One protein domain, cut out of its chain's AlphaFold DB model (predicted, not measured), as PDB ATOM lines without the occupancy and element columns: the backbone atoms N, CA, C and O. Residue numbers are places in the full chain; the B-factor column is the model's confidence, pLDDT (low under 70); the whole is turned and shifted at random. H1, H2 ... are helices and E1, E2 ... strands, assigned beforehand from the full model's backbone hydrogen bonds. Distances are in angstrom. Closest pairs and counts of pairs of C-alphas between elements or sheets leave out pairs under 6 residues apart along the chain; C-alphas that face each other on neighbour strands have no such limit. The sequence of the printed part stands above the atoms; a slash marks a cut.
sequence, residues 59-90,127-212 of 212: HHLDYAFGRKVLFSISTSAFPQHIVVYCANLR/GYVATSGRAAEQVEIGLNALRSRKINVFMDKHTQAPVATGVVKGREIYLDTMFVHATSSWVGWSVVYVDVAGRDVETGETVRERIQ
ATOM      1  N   HIS A  59      53.650 183.967 101.978       77.88
ATOM      2  CA  HIS A  59      54.448 183.846 100.756       77.88
ATOM      3  C   HIS A  59      55.697 184.741 100.761       77.88
ATOM      4  O   HIS A  59      56.717 184.341 100.217       77.88
ATOM      5  N   HIS A  60      55.677 185.917 101.403       80.50
ATOM      6  CA  HIS A  60      56.891 186.730 101.556       80.50
ATOM      7  C   HIS A  60      57.907 186.064 102.492       80.50
ATOM      8  O   HIS A  60      59.116 186.179 102.280       80.50
ATOM      9  N   LEU A  61      57.428 185.338 103.504       84.31
ATOM     10  CA  LEU A  61      58.278 184.593 104.430       84.31
ATOM     11  C   LEU A  61      58.880 183.341 103.770       84.31
ATOM     12  O   LEU A  61      60.022 183.001 104.074       84.31
ATOM     13  N   ASP A  62      58.172 182.713 102.820       85.56
ATOM     14  CA  ASP A  62      58.713 181.602 102.019       85.56
ATOM     15  C   ASP A  62      60.028 182.009 101.329       85.56
ATOM     16  O   ASP A  62      61.034 181.298 101.419       85.56
ATOM     17  N   TYR A  63      60.042 183.190 100.694       81.69
ATOM     18  CA  TYR A  63      61.235 183.737 100.043       81.69
ATOM     19  C   TYR A  63      62.336 184.088 101.044       81.69
ATOM     20  O   TYR A  63      63.493 183.739 100.821       81.69
ATOM     21  N   ALA A  64      61.989 184.746 102.155       83.25
ATOM     22  CA  ALA A  64      62.962 185.168 103.162       83.25
ATOM     23  C   ALA A  64      63.727 183.988 103.787       83.25
ATOM     24  O   ALA A  64      64.892 184.134 104.157       83.25
ATOM     25  N   PHE A  65      63.092 182.816 103.889       84.38
ATOM     26  CA  PHE A  65      63.686 181.635 104.516       84.38
ATOM     27  C   PHE A  65      64.110 180.536 103.546       84.38
ATOM     28  O   PHE A  65      64.680 179.542 104.000       84.38
ATOM     29  N   GLY A  66      63.833 180.684 102.247       85.69
ATOM     30  CA  GLY A  66      64.153 179.675 101.235       85.69
ATOM     31  C   GLY A  66      63.475 178.323 101.486       85.69
ATOM     32  O   GLY A  66      63.992 177.286 101.075       85.69
ATOM     33  N   ARG A  67      62.353 178.310 102.212       87.94
ATOM     34  CA  ARG A  67      61.583 177.105 102.550       87.94
ATOM     35  C   ARG A  67      60.129 177.467 102.787       87.94
ATOM     36  O   ARG A  67      59.832 178.592 103.173       87.94
ATOM     37  N   LYS A  68      59.244 176.483 102.641       91.94
ATOM     38  CA  LYS A  68      57.815 176.678 102.870       91.94
ATOM     39  C   LYS A  68      57.517 176.963 104.345       91.94
ATOM     40  O   LYS A  68      57.828 176.150 105.222       91.94
ATOM     41  N   VAL A  69      56.895 178.106 104.590       94.31
ATOM     42  CA  VAL A  69      56.275 178.499 105.849       94.31
ATOM     43  C   VAL A  69      54.854 177.952 105.870       94.31
ATOM     44  O   VAL A  69      54.115 178.034 104.889       94.31
ATOM     45  N   LEU A  70      54.486 177.361 107.004       95.62
ATOM     46  CA  LEU A  70      53.162 176.791 107.214       95.62
ATOM     47  C   LEU A  70      52.147 177.877 107.543       95.62
ATOM     48  O   LEU A  70      51.103 177.943 106.917       95.62
ATOM     49  N   PHE A  71      52.459 178.696 108.544       95.31
ATOM     50  CA  PHE A  71      51.662 179.837 108.974       95.31
ATOM     51  C   PHE A  71      52.503 180.733 109.887       95.31
ATOM     52  O   PHE A  71      53.597 180.359 110.330       95.31
ATOM     53  N   SER A  72      51.982 181.916 110.197       93.81
ATOM     54  CA  SER A  72      52.584 182.836 111.158       93.81
ATOM     55  C   SER A  72      51.591 183.287 112.226       93.81
ATOM     56  O   SER A  72      50.377 183.264 112.028       93.81
ATOM     57  N   ILE A  73      52.114 183.678 113.386       92.31
ATOM     58  CA  ILE A  73      51.332 184.204 114.500       92.31
ATOM     59  C   ILE A  73      51.902 185.554 114.925       92.31
ATOM     60  O   ILE A  73      53.064 185.647 115.316       92.31
ATOM     61  N   SER A  74      51.072 186.590 114.906       91.38
ATOM     62  CA  SER A  74      51.347 187.887 115.526       91.38
ATOM     63  C   SER A  74      50.519 188.051 116.803       91.38
ATOM     64  O   SER A  74      49.588 187.285 117.070       91.38
ATOM     65  N   THR A  75      50.865 189.019 117.651       88.69
ATOM     66  CA  THR A  75      50.145 189.230 118.913       88.69
ATOM     67  C   THR A  75      50.116 190.688 119.352       88.69
ATOM     68  O   THR A  75      51.020 191.457 119.041       88.69
ATOM     69  N   SER A  76      49.101 191.059 120.139       89.31
ATOM     70  CA  SER A  76      49.064 192.357 120.823       89.31
ATOM     71  C   SER A  76      50.106 192.505 121.938       89.31
ATOM     72  O   SER A  76      50.438 193.632 122.286       89.31
ATOM     73  N   ALA A  77      50.615 191.407 122.511       84.94
ATOM     74  CA  ALA A  77      51.571 191.459 123.626       84.94
ATOM     75  C   ALA A  77      53.012 191.776 123.184       84.94
ATOM     76  O   ALA A  77      53.769 192.389 123.929       84.94
ATOM     77  N   PHE A  78      53.377 191.367 121.967       84.31
ATOM     78  CA  PHE A  78      54.711 191.512 121.374       84.31
ATOM     79  C   PHE A  78      54.591 192.000 119.918       84.31
ATOM     80  O   PHE A  78      54.924 191.261 118.991       84.31
ATOM     81  N   PRO A  79      54.066 193.216 119.684       85.31
ATOM     82  CA  PRO A  79      53.706 193.693 118.344       85.31
ATOM     83  C   PRO A  79      54.898 193.859 117.388       85.31
ATOM     84  O   PRO A  79      54.711 193.935 116.177       85.31
ATOM     85  N   GLN A  80      56.118 193.926 117.916       84.56
ATOM     86  CA  GLN A  80      57.353 194.053 117.146       84.56
ATOM     87  C   GLN A  80      57.898 192.716 116.616       84.56
ATOM     88  O   GLN A  80      58.903 192.714 115.907       84.56
ATOM     89  N   HIS A  81      57.253 191.591 116.943       85.25
ATOM     90  CA  HIS A  81      57.666 190.260 116.510       85.25
ATOM     91  C   HIS A  81      56.512 189.494 115.863       85.25
ATOM     92  O   HIS A  81      55.341 189.643 116.220       85.25
ATOM     93  N   ILE A  82      56.867 188.617 114.931       89.56
ATOM     94  CA  ILE A  82      55.994 187.584 114.382       89.56
ATOM     95  C   ILE A  82      56.642 186.235 114.672       89.56
ATOM     96  O   ILE A  82      57.856 186.078 114.544       89.56
ATOM     97  N   VAL A  83      55.836 185.252 115.057       90.56
ATOM     98  CA  VAL A  83      56.278 183.868 115.215       90.56
ATOM     99  C   VAL A  83      55.975 183.111 113.936       90.56
ATOM    100  O   VAL A  83      54.827 183.057 113.503       90.56
ATOM    101  N   VAL A  84      56.996 182.523 113.330       92.25
ATOM    102  CA  VAL A  84      56.879 181.792 112.064       92.25
ATOM    103  C   VAL A  84      56.975 180.301 112.335       92.25
ATOM    104  O   VAL A  84      57.835 179.887 113.106       92.25
ATOM    105  N   TYR A  85      56.110 179.505 111.700       93.69
ATOM    106  CA  TYR A  85      56.101 178.047 111.817       93.69
ATOM    107  C   TYR A  85      56.488 177.401 110.496       93.69
ATOM    108  O   TYR A  85      55.894 177.676 109.453       93.69
ATOM    109  N   CYS A  86      57.438 176.474 110.558       94.12
ATOM    110  CA  CYS A  86      57.880 175.673 109.425       94.12
ATOM    111  C   CYS A  86      57.859 174.185 109.788       94.12
ATOM    112  O   CYS A  86      58.103 173.805 110.935       94.12
ATOM    113  N   ALA A  87      57.629 173.316 108.803       94.12
ATOM    114  CA  ALA A  87      57.739 171.872 109.001       94.12
ATOM    115  C   ALA A  87      59.193 171.462 109.261       94.12
ATOM    116  O   ALA A  87      60.068 171.769 108.454       94.12
ATOM    117  N   ASN A  88      59.457 170.755 110.358       93.19
ATOM    118  CA  ASN A  88      60.770 170.217 110.697       93.19
ATOM    119  C   ASN A  88      60.934 168.834 110.056       93.19
ATOM    120  O   ASN A  88      60.475 167.818 110.588       93.19
ATOM    121  N   LEU A  89      61.538 168.823 108.869       91.25
ATOM    122  CA  LEU A  89      61.696 167.633 108.042       91.25
ATOM    123  C   LEU A  89      63.088 167.018 108.218       91.25
ATOM    124  O   LEU A  89      64.086 167.711 108.413       91.25
ATOM    125  N   ARG A  90      63.151 165.692 108.125       90.00
ATOM    126  CA  ARG A  90      64.388 164.929 107.956       90.00
ATOM    127  C   ARG A  90      64.884 165.035 106.511       90.00
ATOM    128  O   ARG A  90      64.178 165.504 105.625       90.00
ATOM    129  N   GLY A 127      53.378 177.990 122.075       83.94
ATOM    130  CA  GLY A 127      53.650 176.572 122.275       83.94
ATOM    131  C   GLY A 127      52.680 175.716 121.458       83.94
ATOM    132  O   GLY A 127      51.511 176.079 121.288       83.94
ATOM    133  N   TYR A 128      53.153 174.560 120.998       89.50
ATOM    134  CA  TYR A 128      52.310 173.538 120.387       89.50
ATOM    135  C   TYR A 128      52.530 172.178 121.049       89.50
ATOM    136  O   TYR A 128      53.610 171.879 121.561       89.50
ATOM    137  N   VAL A 129      51.498 171.342 121.005       88.44
ATOM    138  CA  VAL A 129      51.584 169.911 121.301       88.44
ATOM    139  C   VAL A 129      51.340 169.163 120.002       88.44
ATOM    140  O   VAL A 129      50.324 169.396 119.351       88.44
ATOM    141  N   ALA A 130      52.262 168.279 119.624       89.06
ATOM    142  CA  ALA A 130      52.090 167.407 118.470       89.06
ATOM    143  C   ALA A 130      51.657 166.006 118.892       89.06
ATOM    144  O   ALA A 130      52.202 165.413 119.823       89.06
ATOM    145  N   THR A 131      50.712 165.463 118.141       85.75
ATOM    146  CA  THR A 131      50.285 164.070 118.193       85.75
ATOM    147  C   THR A 131      50.415 163.453 116.806       85.75
ATOM    148  O   THR A 131      50.399 164.152 115.790       85.75
ATOM    149  N   SER A 132      50.558 162.129 116.745       78.75
ATOM    150  CA  SER A 132      50.476 161.416 115.468       78.75
ATOM    151  C   SER A 132      49.135 161.716 114.797       78.75
ATOM    152  O   SER A 132      48.096 161.669 115.457       78.75
ATOM    153  N   GLY A 133      49.167 162.058 113.509       69.75
ATOM    154  CA  GLY A 133      47.961 162.251 112.714       69.75
ATOM    155  C   GLY A 133      47.283 160.924 112.369       69.75
ATOM    156  O   GLY A 133      47.716 159.844 112.775       69.75
ATOM    157  N   ARG A 134      46.201 161.004 111.588       63.72
ATOM    158  CA  ARG A 134      45.423 159.826 111.161       63.72
ATOM    159  C   ARG A 134      46.175 158.937 110.166       63.72
ATOM    160  O   ARG A 134      45.880 157.749 110.077       63.72
ATOM    161  N   ALA A 135      47.137 159.503 109.440       68.94
ATOM    162  CA  ALA A 135      48.029 158.788 108.534       68.94
ATOM    163  C   ALA A 135      49.496 158.964 108.952       68.94
ATOM    164  O   ALA A 135      49.848 159.920 109.639       68.94
ATOM    165  N   ALA A 136      50.359 158.046 108.505       62.44
ATOM    166  CA  ALA A 136      51.774 158.000 108.890       62.44
ATOM    167  C   ALA A 136      52.565 159.278 108.535       62.44
ATOM    168  O   ALA A 136      53.555 159.589 109.193       62.44
ATOM    169  N   GLU A 137      52.108 160.024 107.527       76.75
ATOM    170  CA  GLU A 137      52.732 161.254 107.012       76.75
ATOM    171  C   GLU A 137      51.994 162.527 107.451       76.75
ATOM    172  O   GLU A 137      52.212 163.609 106.909       76.75
ATOM    173  N   GLN A 138      51.092 162.396 108.424       85.94
ATOM    174  CA  GLN A 138      50.332 163.504 108.975       85.94
ATOM    175  C   GLN A 138      50.677 163.691 110.445       85.94
ATOM    176  O   GLN A 138      50.828 162.738 111.214       85.94
ATOM    177  N   VAL A 139      50.748 164.948 110.847       92.00
ATOM    178  CA  VAL A 139      50.898 165.354 112.235       92.00
ATOM    179  C   VAL A 139      49.705 166.214 112.587       92.00
ATOM    180  O   VAL A 139      49.366 167.141 111.860       92.00
ATOM    181  N   GLU A 140      49.077 165.924 113.717       92.75
ATOM    182  CA  GLU A 140      48.086 166.826 114.288       92.75
ATOM    183  C   GLU A 140      48.774 167.680 115.351       92.75
ATOM    184  O   GLU A 140      49.473 167.157 116.222       92.75
ATOM    185  N   ILE A 141      48.588 168.994 115.291       92.25
ATOM    186  CA  ILE A 141      49.092 169.924 116.298       92.25
ATOM    187  C   ILE A 141      47.926 170.635 116.988       92.25
ATOM    188  O   ILE A 141      46.929 171.008 116.364       92.25
ATOM    189  N   GLY A 142      48.059 170.840 118.295       91.62
ATOM    190  CA  GLY A 142      47.240 171.774 119.065       91.62
ATOM    191  C   GLY A 142      48.094 172.956 119.500       91.62
ATOM    192  O   GLY A 142      49.117 172.755 120.153       91.62
ATOM    193  N   LEU A 143      47.684 174.175 119.150       90.88
ATOM    194  CA  LEU A 143      48.344 175.394 119.621       90.88
ATOM    195  C   LEU A 143      47.809 175.784 120.996       90.88
ATOM    196  O   LEU A 143      46.607 175.705 121.255       90.88
ATOM    197  N   ASN A 144      48.678 176.300 121.860       87.19
ATOM    198  CA  ASN A 144      48.276 176.803 123.172       87.19
ATOM    199  C   ASN A 144      47.245 177.937 123.084       87.19
ATOM    200  O   ASN A 144      46.409 178.052 123.981       87.19
ATOM    201  N   ALA A 145      47.300 178.749 122.021       84.06
ATOM    202  CA  ALA A 145      46.334 179.811 121.737       84.06
ATOM    203  C   ALA A 145      44.977 179.296 121.231       84.06
ATOM    204  O   ALA A 145      43.981 180.003 121.323       84.06
ATOM    205  N   LEU A 146      44.935 178.075 120.694       85.44
ATOM    206  CA  LEU A 146      43.770 177.478 120.044       85.44
ATOM    207  C   LEU A 146      43.531 176.064 120.581       85.44
ATOM    208  O   LEU A 146      43.422 175.104 119.824       85.44
ATOM    209  N   ARG A 147      43.451 175.908 121.908       73.31
ATOM    210  CA  ARG A 147      43.386 174.577 122.545       73.31
ATOM    211  C   ARG A 147      42.193 173.729 122.091       73.31
ATOM    212  O   ARG A 147      42.262 172.505 122.140       73.31
ATOM    213  N   SER A 148      41.108 174.374 121.662       79.62
ATOM    214  CA  SER A 148      39.883 173.732 121.176       79.62
ATOM    215  C   SER A 148      39.904 173.409 119.677       79.62
ATOM    216  O   SER A 148      38.913 172.892 119.156       79.62
ATOM    217  N   ARG A 149      40.991 173.726 118.962       87.81
ATOM    218  CA  ARG A 149      41.133 173.480 117.526       87.81
ATOM    219  C   ARG A 149      42.383 172.662 117.248       87.81
ATOM    220  O   ARG A 149      43.428 172.837 117.870       87.81
ATOM    221  N   LYS A 150      42.249 171.756 116.291       91.50
ATOM    222  CA  LYS A 150      43.350 170.955 115.773       91.50
ATOM    223  C   LYS A 150      43.766 171.500 114.421       91.50
ATOM    224  O   LYS A 150      42.923 171.967 113.655       91.50
ATOM    225  N   ILE A 151      45.062 171.448 114.168       94.56
ATOM    226  CA  ILE A 151      45.671 171.820 112.900       94.56
ATOM    227  C   ILE A 151      46.347 170.566 112.366       94.56
ATOM    228  O   ILE A 151      47.132 169.933 113.072       94.56
ATOM    229  N   ASN A 152      46.035 170.201 111.131       95.12
ATOM    230  CA  ASN A 152      46.673 169.081 110.458       95.12
ATOM    231  C   ASN A 152      47.854 169.606 109.657       95.12
ATOM    232  O   ASN A 152      47.716 170.567 108.910       95.12
ATOM    233  N   VAL A 153      49.009 168.972 109.795       95.50
ATOM    234  CA  VAL A 153      50.207 169.282 109.019       95.50
ATOM    235  C   VAL A 153      50.607 168.043 108.241       95.50
ATOM    236  O   VAL A 153      50.725 166.957 108.811       95.50
ATOM    237  N   PHE A 154      50.787 168.195 106.936       93.81
ATOM    238  CA  PHE A 154      51.090 167.085 106.041       93.81
ATOM    239  C   PHE A 154      51.814 167.559 104.785       93.81
ATOM    240  O   PHE A 154      51.885 168.756 104.514       93.81
ATOM    241  N   MET A 155      52.366 166.614 104.026       92.44
ATOM    242  CA  MET A 155      52.939 166.892 102.711       92.44
ATOM    243  C   MET A 155      51.827 166.917 101.664       92.44
ATOM    244  O   MET A 155      51.143 165.913 101.455       92.44
ATOM    245  N   ASP A 156      51.637 168.058 101.008       90.56
ATOM    246  CA  ASP A 156      50.705 168.157  99.895       90.56
ATOM    247  C   ASP A 156      51.223 167.335  98.707       90.56
ATOM    248  O   ASP A 156      52.365 167.481  98.264       90.56
ATOM    249  N   LYS A 157      50.379 166.443  98.183       87.69
ATOM    250  CA  LYS A 157      50.790 165.475  97.155       87.69
ATOM    251  C   LYS A 157      51.081 166.127  95.807       87.69
ATOM    252  O   LYS A 157      51.868 165.579  95.038       87.69
ATOM    253  N   HIS A 158      50.460 167.266  95.514       87.50
ATOM    254  CA  HIS A 158      50.578 167.934  94.221       87.50
ATOM    255  C   HIS A 158      51.825 168.813  94.157       87.50
ATOM    256  O   HIS A 158      52.573 168.772  93.187       87.50
ATOM    257  N   THR A 159      52.056 169.588  95.210       88.31
ATOM    258  CA  THR A 159      53.157 170.548  95.308       88.31
ATOM    259  C   THR A 159      54.414 169.951  95.930       88.31
ATOM    260  O   THR A 159      55.478 170.556  95.826       88.31
ATOM    261  N   GLN A 160      54.306 168.783  96.579       89.12
ATOM    262  CA  GLN A 160      55.378 168.169  97.371       89.12
ATOM    263  C   GLN A 160      55.917 169.117  98.459       89.12
ATOM    264  O   GLN A 160      57.074 169.028  98.869       89.12
ATOM    265  N   ALA A 161      55.070 170.030  98.943       91.12
ATOM    266  CA  ALA A 161      55.400 170.999  99.977       91.12
ATOM    267  C   ALA A 161      54.591 170.725 101.254       91.12
ATOM    268  O   ALA A 161      53.443 170.279 101.178       91.12
ATOM    269  N   PRO A 162      55.155 170.992 102.441       93.94
ATOM    270  CA  PRO A 162      54.405 170.867 103.678       93.94
ATOM    271  C   PRO A 162      53.334 171.964 103.756       93.94
ATOM    272  O   PRO A 162      53.603 173.133 103.475       93.94
ATOM    273  N   VAL A 163      52.130 171.589 104.175       95.38
ATOM    274  CA  VAL A 163      50.984 172.489 104.354       95.38
ATOM    275  C   VAL A 163      50.352 172.275 105.723       95.38
ATOM    276  O   VAL A 163      50.469 171.198 106.309       95.38
ATOM    277  N   ALA A 164      49.697 173.314 106.238       96.12
ATOM    278  CA  ALA A 164      48.919 173.252 107.466       96.12
ATOM    279  C   ALA A 164      47.456 173.587 107.166       96.12
ATOM    280  O   ALA A 164      47.174 174.651 106.610       96.12
ATOM    281  N   THR A 165      46.538 172.700 107.547       96.19
ATOM    282  CA  THR A 165      45.096 172.915 107.407       96.19
ATOM    283  C   THR A 165      44.391 172.982 108.751       96.19
ATOM    284  O   THR A 165      44.810 172.385 109.745       96.19
ATOM    285  N   GLY A 166      43.302 173.741 108.789       94.31
ATOM    286  CA  GLY A 166      42.413 173.847 109.936       94.31
ATOM    287  C   GLY A 166      40.978 174.081 109.487       94.31
ATOM    288  O   GLY A 166      40.725 174.401 108.328       94.31
ATOM    289  N   VAL A 167      40.033 173.928 110.414       93.56
ATOM    290  CA  VAL A 167      38.619 174.216 110.148       93.56
ATOM    291  C   VAL A 167      38.275 175.606 110.665       93.56
ATOM    292  O   VAL A 167      38.409 175.877 111.859       93.56
ATOM    293  N   VAL A 168      37.793 176.456 109.762       90.38
ATOM    294  CA  VAL A 168      37.382 177.834 110.027       90.38
ATOM    295  C   VAL A 168      36.014 178.064 109.393       90.38
ATOM    296  O   VAL A 168      35.818 177.800 108.210       90.38
ATOM    297  N   LYS A 169      35.030 178.510 110.183       90.00
ATOM    298  CA  LYS A 169      33.617 178.653 109.773       90.00
ATOM    299  C   LYS A 169      33.042 177.395 109.100       90.00
ATOM    300  O   LYS A 169      32.248 177.484 108.168       90.00
ATOM    301  N   GLY A 170      33.457 176.219 109.571       90.56
ATOM    302  CA  GLY A 170      33.035 174.927 109.023       90.56
ATOM    303  C   GLY A 170      33.676 174.554 107.683       90.56
ATOM    304  O   GLY A 170      33.322 173.516 107.134       90.56
ATOM    305  N   ARG A 171      34.612 175.359 107.171       93.88
ATOM    306  CA  ARG A 171      35.360 175.090 105.938       93.88
ATOM    307  C   ARG A 171      36.783 174.673 106.264       93.88
ATOM    308  O   ARG A 171      37.374 175.199 107.209       93.88
ATOM    309  N   GLU A 172      37.328 173.735 105.499       95.88
ATOM    310  CA  GLU A 172      38.750 173.417 105.583       95.88
ATOM    311  C   GLU A 172      39.551 174.491 104.842       95.88
ATOM    312  O   GLU A 172      39.246 174.842 103.702       95.88
ATOM    313  N   ILE A 173      40.563 175.035 105.512       96.19
ATOM    314  CA  ILE A 173      41.407 176.095 104.968       96.19
ATOM    315  C   ILE A 173      42.878 175.713 105.077       96.19
ATOM    316  O   ILE A 173      43.289 175.111 106.069       96.19
ATOM    317  N   TYR A 174      43.683 176.139 104.107       96.06
ATOM    318  CA  TYR A 174      45.116 176.326 104.304       96.06
ATOM    319  C   TYR A 174      45.322 177.519 105.229       96.06
ATOM    320  O   TYR A 174      44.894 178.630 104.910       96.06
ATOM    321  N   LEU A 175      45.957 177.295 106.374       95.81
ATOM    322  CA  LEU A 175      46.250 178.356 107.331       95.81
ATOM    323  C   LEU A 175      47.314 179.292 106.764       95.81
ATOM    324  O   LEU A 175      48.310 178.830 106.220       95.81
ATOM    325  N   ASP A 176      47.119 180.600 106.933       95.06
ATOM    326  CA  ASP A 176      48.128 181.597 106.580       95.06
ATOM    327  C   ASP A 176      48.600 182.341 107.830       95.06
ATOM    328  O   ASP A 176      49.767 182.273 108.217       95.06
ATOM    329  N   THR A 177      47.690 183.053 108.493       94.69
ATOM    330  CA  THR A 177      48.043 183.936 109.606       94.69
ATOM    331  C   THR A 177      47.091 183.770 110.777       94.69
ATOM    332  O   THR A 177      45.911 183.442 110.631       94.69
ATOM    333  N   MET A 178      47.621 184.014 111.969       93.94
ATOM    334  CA  MET A 178      46.836 184.165 113.181       93.94
ATOM    335  C   MET A 178      47.256 185.433 113.911       93.94
ATOM    336  O   MET A 178      48.444 185.723 114.036       93.94
ATOM    337  N   PHE A 179      46.284 186.156 114.449       93.62
ATOM    338  CA  PHE A 179      46.527 187.258 115.367       93.62
ATOM    339  C   PHE A 179      45.976 186.904 116.743       93.62
ATOM    340  O   PHE A 179      44.778 186.689 116.917       93.62
ATOM    341  N   VAL A 180      46.859 186.854 117.736       91.69
ATOM    342  CA  VAL A 180      46.508 186.545 119.121       91.69
ATOM    343  C   VAL A 180      46.365 187.838 119.907       91.69
ATOM    344  O   VAL A 180      47.356 188.515 120.205       91.69
ATOM    345  N   HIS A 181      45.144 188.145 120.326       92.25
ATOM    346  CA  HIS A 181      44.924 189.202 121.297       92.25
ATOM    347  C   HIS A 181      45.110 188.650 122.706       92.25
ATOM    348  O   HIS A 181      44.402 187.738 123.135       92.25
ATOM    349  N   ALA A 182      46.073 189.211 123.423       89.00
ATOM    350  CA  ALA A 182      46.383 188.857 124.795       89.00
ATOM    351  C   ALA A 182      46.299 190.084 125.705       89.00
ATOM    352  O   ALA A 182      46.639 191.200 125.305       89.00
ATOM    353  N   THR A 183      45.873 189.842 126.941       89.19
ATOM    354  CA  THR A 183      45.857 190.820 128.031       89.19
ATOM    355  C   THR A 183      46.819 190.386 129.130       89.19
ATOM    356  O   THR A 183      47.061 189.187 129.307       89.19
ATOM    357  N   SER A 184      47.374 191.346 129.866       85.56
ATOM    358  CA  SER A 184      48.204 191.090 131.039       85.56
ATOM    359  C   SER A 184      47.428 191.364 132.324       85.56
ATOM    360  O   SER A 184      46.558 192.228 132.406       85.56
ATOM    361  N   SER A 185      47.753 190.592 133.350       83.31
ATOM    362  CA  SER A 185      47.267 190.753 134.714       83.31
ATOM    363  C   SER A 185      48.422 190.532 135.687       83.31
ATOM    364  O   SER A 185      49.504 190.094 135.292       83.31
ATOM    365  N   TRP A 186      48.181 190.767 136.976       79.88
ATOM    366  CA  TRP A 186      49.157 190.497 138.036       79.88
ATOM    367  C   TRP A 186      49.602 189.020 138.113       79.88
ATOM    368  O   TRP A 186      50.677 188.742 138.632       79.88
ATOM    369  N   VAL A 187      48.813 188.080 137.569       76.69
ATOM    370  CA  VAL A 187      49.127 186.632 137.521       76.69
ATOM    371  C   VAL A 187      49.807 186.228 136.200       76.69
ATOM    372  O   VAL A 187      50.247 185.092 136.047       76.69
ATOM    373  N   GLY A 188      49.909 187.143 135.232       76.81
ATOM    374  CA  GLY A 188      50.509 186.897 133.921       76.81
ATOM    375  C   GLY A 188      49.565 187.176 132.754       76.81
ATOM    376  O   GLY A 188      48.581 187.910 132.879       76.81
ATOM    377  N   TRP A 189      49.899 186.607 131.598       81.56
ATOM    378  CA  TRP A 189      49.206 186.844 130.334       81.56
ATOM    379  C   TRP A 189      48.068 185.853 130.101       81.56
ATOM    380  O   TRP A 189      48.156 184.685 130.473       81.56
ATOM    381  N   SER A 190      47.009 186.308 129.441       84.44
ATOM    382  CA  SER A 190      45.881 185.475 129.023       84.44
ATOM    383  C   SER A 190      45.484 185.804 127.592       84.44
ATOM    384  O   SER A 190      45.431 186.973 127.211       84.44
ATOM    385  N   VAL A 191      45.206 184.767 126.800       87.75
ATOM    386  CA  VAL A 191      44.637 184.916 125.454       87.75
ATOM    387  C   VAL A 191      43.163 185.278 125.601       87.75
ATOM    388  O   VAL A 191      42.433 184.598 126.314       87.75
ATOM    389  N   VAL A 192      42.751 186.367 124.956       91.38
ATOM    390  CA  VAL A 192      41.370 186.870 124.957       91.38
ATOM    391  C   VAL A 192      40.623 186.373 123.723       91.38
ATOM    392  O   VAL A 192      39.464 185.990 123.817       91.38
ATOM    393  N   TYR A 193      41.277 186.421 122.562       92.94
ATOM    394  CA  TYR A 193      40.770 185.856 121.318       92.94
ATOM    395  C   TYR A 193      41.915 185.615 120.330       92.94
ATOM    396  O   TYR A 193      43.011 186.170 120.469       92.94
ATOM    397  N   VAL A 194      41.631 184.828 119.298       93.38
ATOM    398  CA  VAL A 194      42.509 184.598 118.152       93.38
ATOM    399  C   VAL A 194      41.733 184.869 116.869       93.38
ATOM    400  O   VAL A 194      40.706 184.241 116.628       93.38
ATOM    401  N   ASP A 195      42.219 185.788 116.043       95.00
ATOM    402  CA  ASP A 195      41.764 185.909 114.659       95.00
ATOM    403  C   ASP A 195      42.573 184.934 113.803       95.00
ATOM    404  O   ASP A 195      43.800 184.987 113.804       95.00
ATOM    405  N   VAL A 196      41.903 184.032 113.093       94.94
ATOM    406  CA  VAL A 196      42.512 183.047 112.194       94.94
ATOM    407  C   VAL A 196      42.138 183.400 110.764       94.94
ATOM    408  O   VAL A 196      40.968 183.656 110.472       94.94
ATOM    409  N   ALA A 197      43.127 183.399 109.875       94.69
ATOM    410  CA  ALA A 197      42.956 183.659 108.458       94.69
ATOM    411  C   ALA A 197      43.678 182.616 107.600       94.69
ATOM    412  O   ALA A 197      44.736 182.093 107.962       94.69
ATOM    413  N   GLY A 198      43.115 182.350 106.428       95.00
ATOM    414  CA  GLY A 198      43.732 181.489 105.432       95.00
ATOM    415  C   GLY A 198      42.922 181.419 104.149       95.00
ATOM    416  O   GLY A 198      42.045 182.257 103.919       95.00
ATOM    417  N   ARG A 199      43.206 180.413 103.322       95.62
ATOM    418  CA  ARG A 199      42.530 180.183 102.040       95.62
ATOM    419  C   ARG A 199      41.719 178.903 102.081       95.62
ATOM    420  O   ARG A 199      42.246 177.869 102.475       95.62
ATOM    421  N   ASP A 200      40.470 178.978 101.650       96.00
ATOM    422  CA  ASP A 200      39.611 177.817 101.438       96.00
ATOM    423  C   ASP A 200      40.305 176.792 100.529       96.00
ATOM    424  O   ASP A 200      40.878 177.164  99.501       96.00
ATOM    425  N   VAL A 201      40.311 175.519 100.928       94.06
ATOM    426  CA  VAL A 201      41.004 174.465 100.168       94.06
ATOM    427  C   VAL A 201      40.324 174.202  98.821       94.06
ATOM    428  O   VAL A 201      41.013 173.861  97.859       94.06
ATOM    429  N   GLU A 202      39.005 174.381  98.727       93.62
ATOM    430  CA  GLU A 202      38.234 174.119  97.511       93.62
ATOM    431  C   GLU A 202      38.208 175.338  96.587       93.62
ATOM    432  O   GLU A 202      38.444 175.213  95.385       93.62
ATOM    433  N   THR A 203      37.922 176.524  97.133       94.75
ATOM    434  CA  THR A 203      37.693 177.733  96.320       94.75
ATOM    435  C   THR A 203      38.913 178.644  96.218       94.75
ATOM    436  O   THR A 203      38.970 179.499  95.334       94.75
ATOM    437  N   GLY A 204      39.885 178.505  97.122       93.12
ATOM    438  CA  GLY A 204      41.024 179.416  97.248       93.12
ATOM    439  C   GLY A 204      40.674 180.788  97.839       93.12
ATOM    440  O   GLY A 204      41.565 181.625  98.007       93.12
ATOM    441  N   GLU A 205      39.405 181.041  98.171       94.69
ATOM    442  CA  GLU A 205      38.955 182.312  98.738       94.69
ATOM    443  C   GLU A 205      39.540 182.546 100.130       94.69
ATOM    444  O   GLU A 205      39.748 181.620 100.913       94.69
ATOM    445  N   THR A 206      39.771 183.812 100.478       94.06
ATOM    446  CA  THR A 206      40.225 184.158 101.829       94.06
ATOM    447  C   THR A 206      39.092 183.984 102.838       94.06
ATOM    448  O   THR A 206      38.045 184.622 102.728       94.06
ATOM    449  N   VAL A 207      39.337 183.188 103.877       95.56
ATOM    450  CA  VAL A 207      38.412 182.959 104.990       95.56
ATOM    451  C   VAL A 207      39.039 183.490 106.276       95.56
ATOM    452  O   VAL A 207      40.228 183.297 106.526       95.56
ATOM    453  N   ARG A 208      38.235 184.174 107.101       95.06
ATOM    454  CA  ARG A 208      38.645 184.693 108.417       95.06
ATOM    455  C   ARG A 208      37.602 184.399 109.497       95.06
ATOM    456  O   ARG A 208      36.398 184.532 109.240       95.06
ATOM    457  N   GLU A 209      38.049 184.069 110.705       94.88
ATOM    458  CA  GLU A 209      37.217 183.855 111.903       94.88
ATOM    459  C   GLU A 209      37.914 184.378 113.157       94.88
ATOM    460  O   GLU A 209      39.128 184.268 113.281       94.88
ATOM    461  N   ARG A 210      37.127 184.894 114.107       95.00
ATOM    462  CA  ARG A 210      37.575 185.167 115.473       95.00
ATOM    463  C   ARG A 210      37.130 184.040 116.397       95.00
ATOM    464  O   ARG A 210      35.941 183.737 116.447       95.00
ATOM    465  N   ILE A 211      38.062 183.488 117.160       91.81
ATOM    466  CA  ILE A 211      37.852 182.404 118.124       91.81
ATOM    467  C   ILE A 211      38.123 182.947 119.533       91.81
ATOM    468  O   ILE A 211      39.129 183.624 119.736       91.81
ATOM    469  N   GLN A 212      37.228 182.668 120.486       85.75
ATOM    470  CA  GLN A 212      37.347 183.029 121.908       85.75
ATOM    471  C   GLN A 212      37.540 181.783 122.772       85.75
ATOM    472  O   GLN A 212      36.966 180.727 122.413       85.75
TER     473      GLN A 212
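Overview. This is residues 59 to 90 and 127 to 212 of the 212 residues of the protein "Hypothetical protein" of Eutreptiella gymnastica (UniProt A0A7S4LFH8). A long hairpin, E7 and E8, runs through one branched, strongly twisted sheet; E9 is beside E8, while beside E7 the sheet parts into the hairpin E1 and E2 and the antiparallel strands E3 to E6. E7 bends sharply where E6 gives way to E1, and a short helix, H1, packs on E1. The printed part has 118 residues, with one named helix and nine named strands, H1 coming first along the chain and E9 last; it is mostly strand, and the neighbour strands E1 and E7 are parallel, while the other neighbour pairs are antiparallel. The whole is compact, with a radius of gyration of the C-alphas of 14.6 A, and spans 48 by 32 by 29 A, only just elongated.

Arrangement. Start at H1, residues 59 to 65: it is on the sheet at a height of 9.3 A, over E1, residues 69 to 75, and runs across it at 80 degrees on the local plane. The closest C-alphas of the two are those of Asp 62 and Val 69, 5.5 A apart. In H1, 2 of 3 O i to N i+4 pairs are within hydrogen-bond range. E1 and E2, residues 82 to 87, form a hairpin, with N 73 and O 83 at 2.8 A. On the other side of E1 you find E7, residues 171 to 185, parallel to it, with N 74 and O 178 at 2.9 A. After the cut a meander begins, each strand the antiparallel neighbour of the one before: E3, residues 128 to 132, E4, residues 138 to 143, E5, residues 151 to 155, E6, residues 162 to 168, then E7, E8, residues 188 to 200, and E9, residues 206 to 211. Look for N 131 and O 140 at 2.8 A, N 141 and O 151 at 2.8 A, N 165 and O 152 at 2.8 A, N 173 and O 166 at 2.9 A, N 179 and O 195 at 2.8 A, and N 196 and O 209 at 2.8 A. E7 bends by 93 degrees at residue 174; E1 and E6 lie on one side of it and E8 on the other side. E3 and E9 are apart.

Along the chain. Find C-alpha 59 at (54.448, 183.846, 100.756), where H1 begins. E1 is 18.0 A long, E6 19.5 A, E7 34.9 A and E8 35.4 A. E7 ends at C-alpha 185, (47.267, 190.753, 134.714), and E9 at C-alpha 211, (37.852, 182.404, 118.124).

Size, cuts and confidence. The C-alphas farthest apart, those of His 158 and Trp 186, are 49.3 A apart. Residues 91 to 126 are not printed, and C-alphas 90 and 127 are 21.4 A apart across this cut. Of the links printed whole, none is long. The model's mean pLDDT over the printed part is 89.1; residues 133 to 136 are under 70.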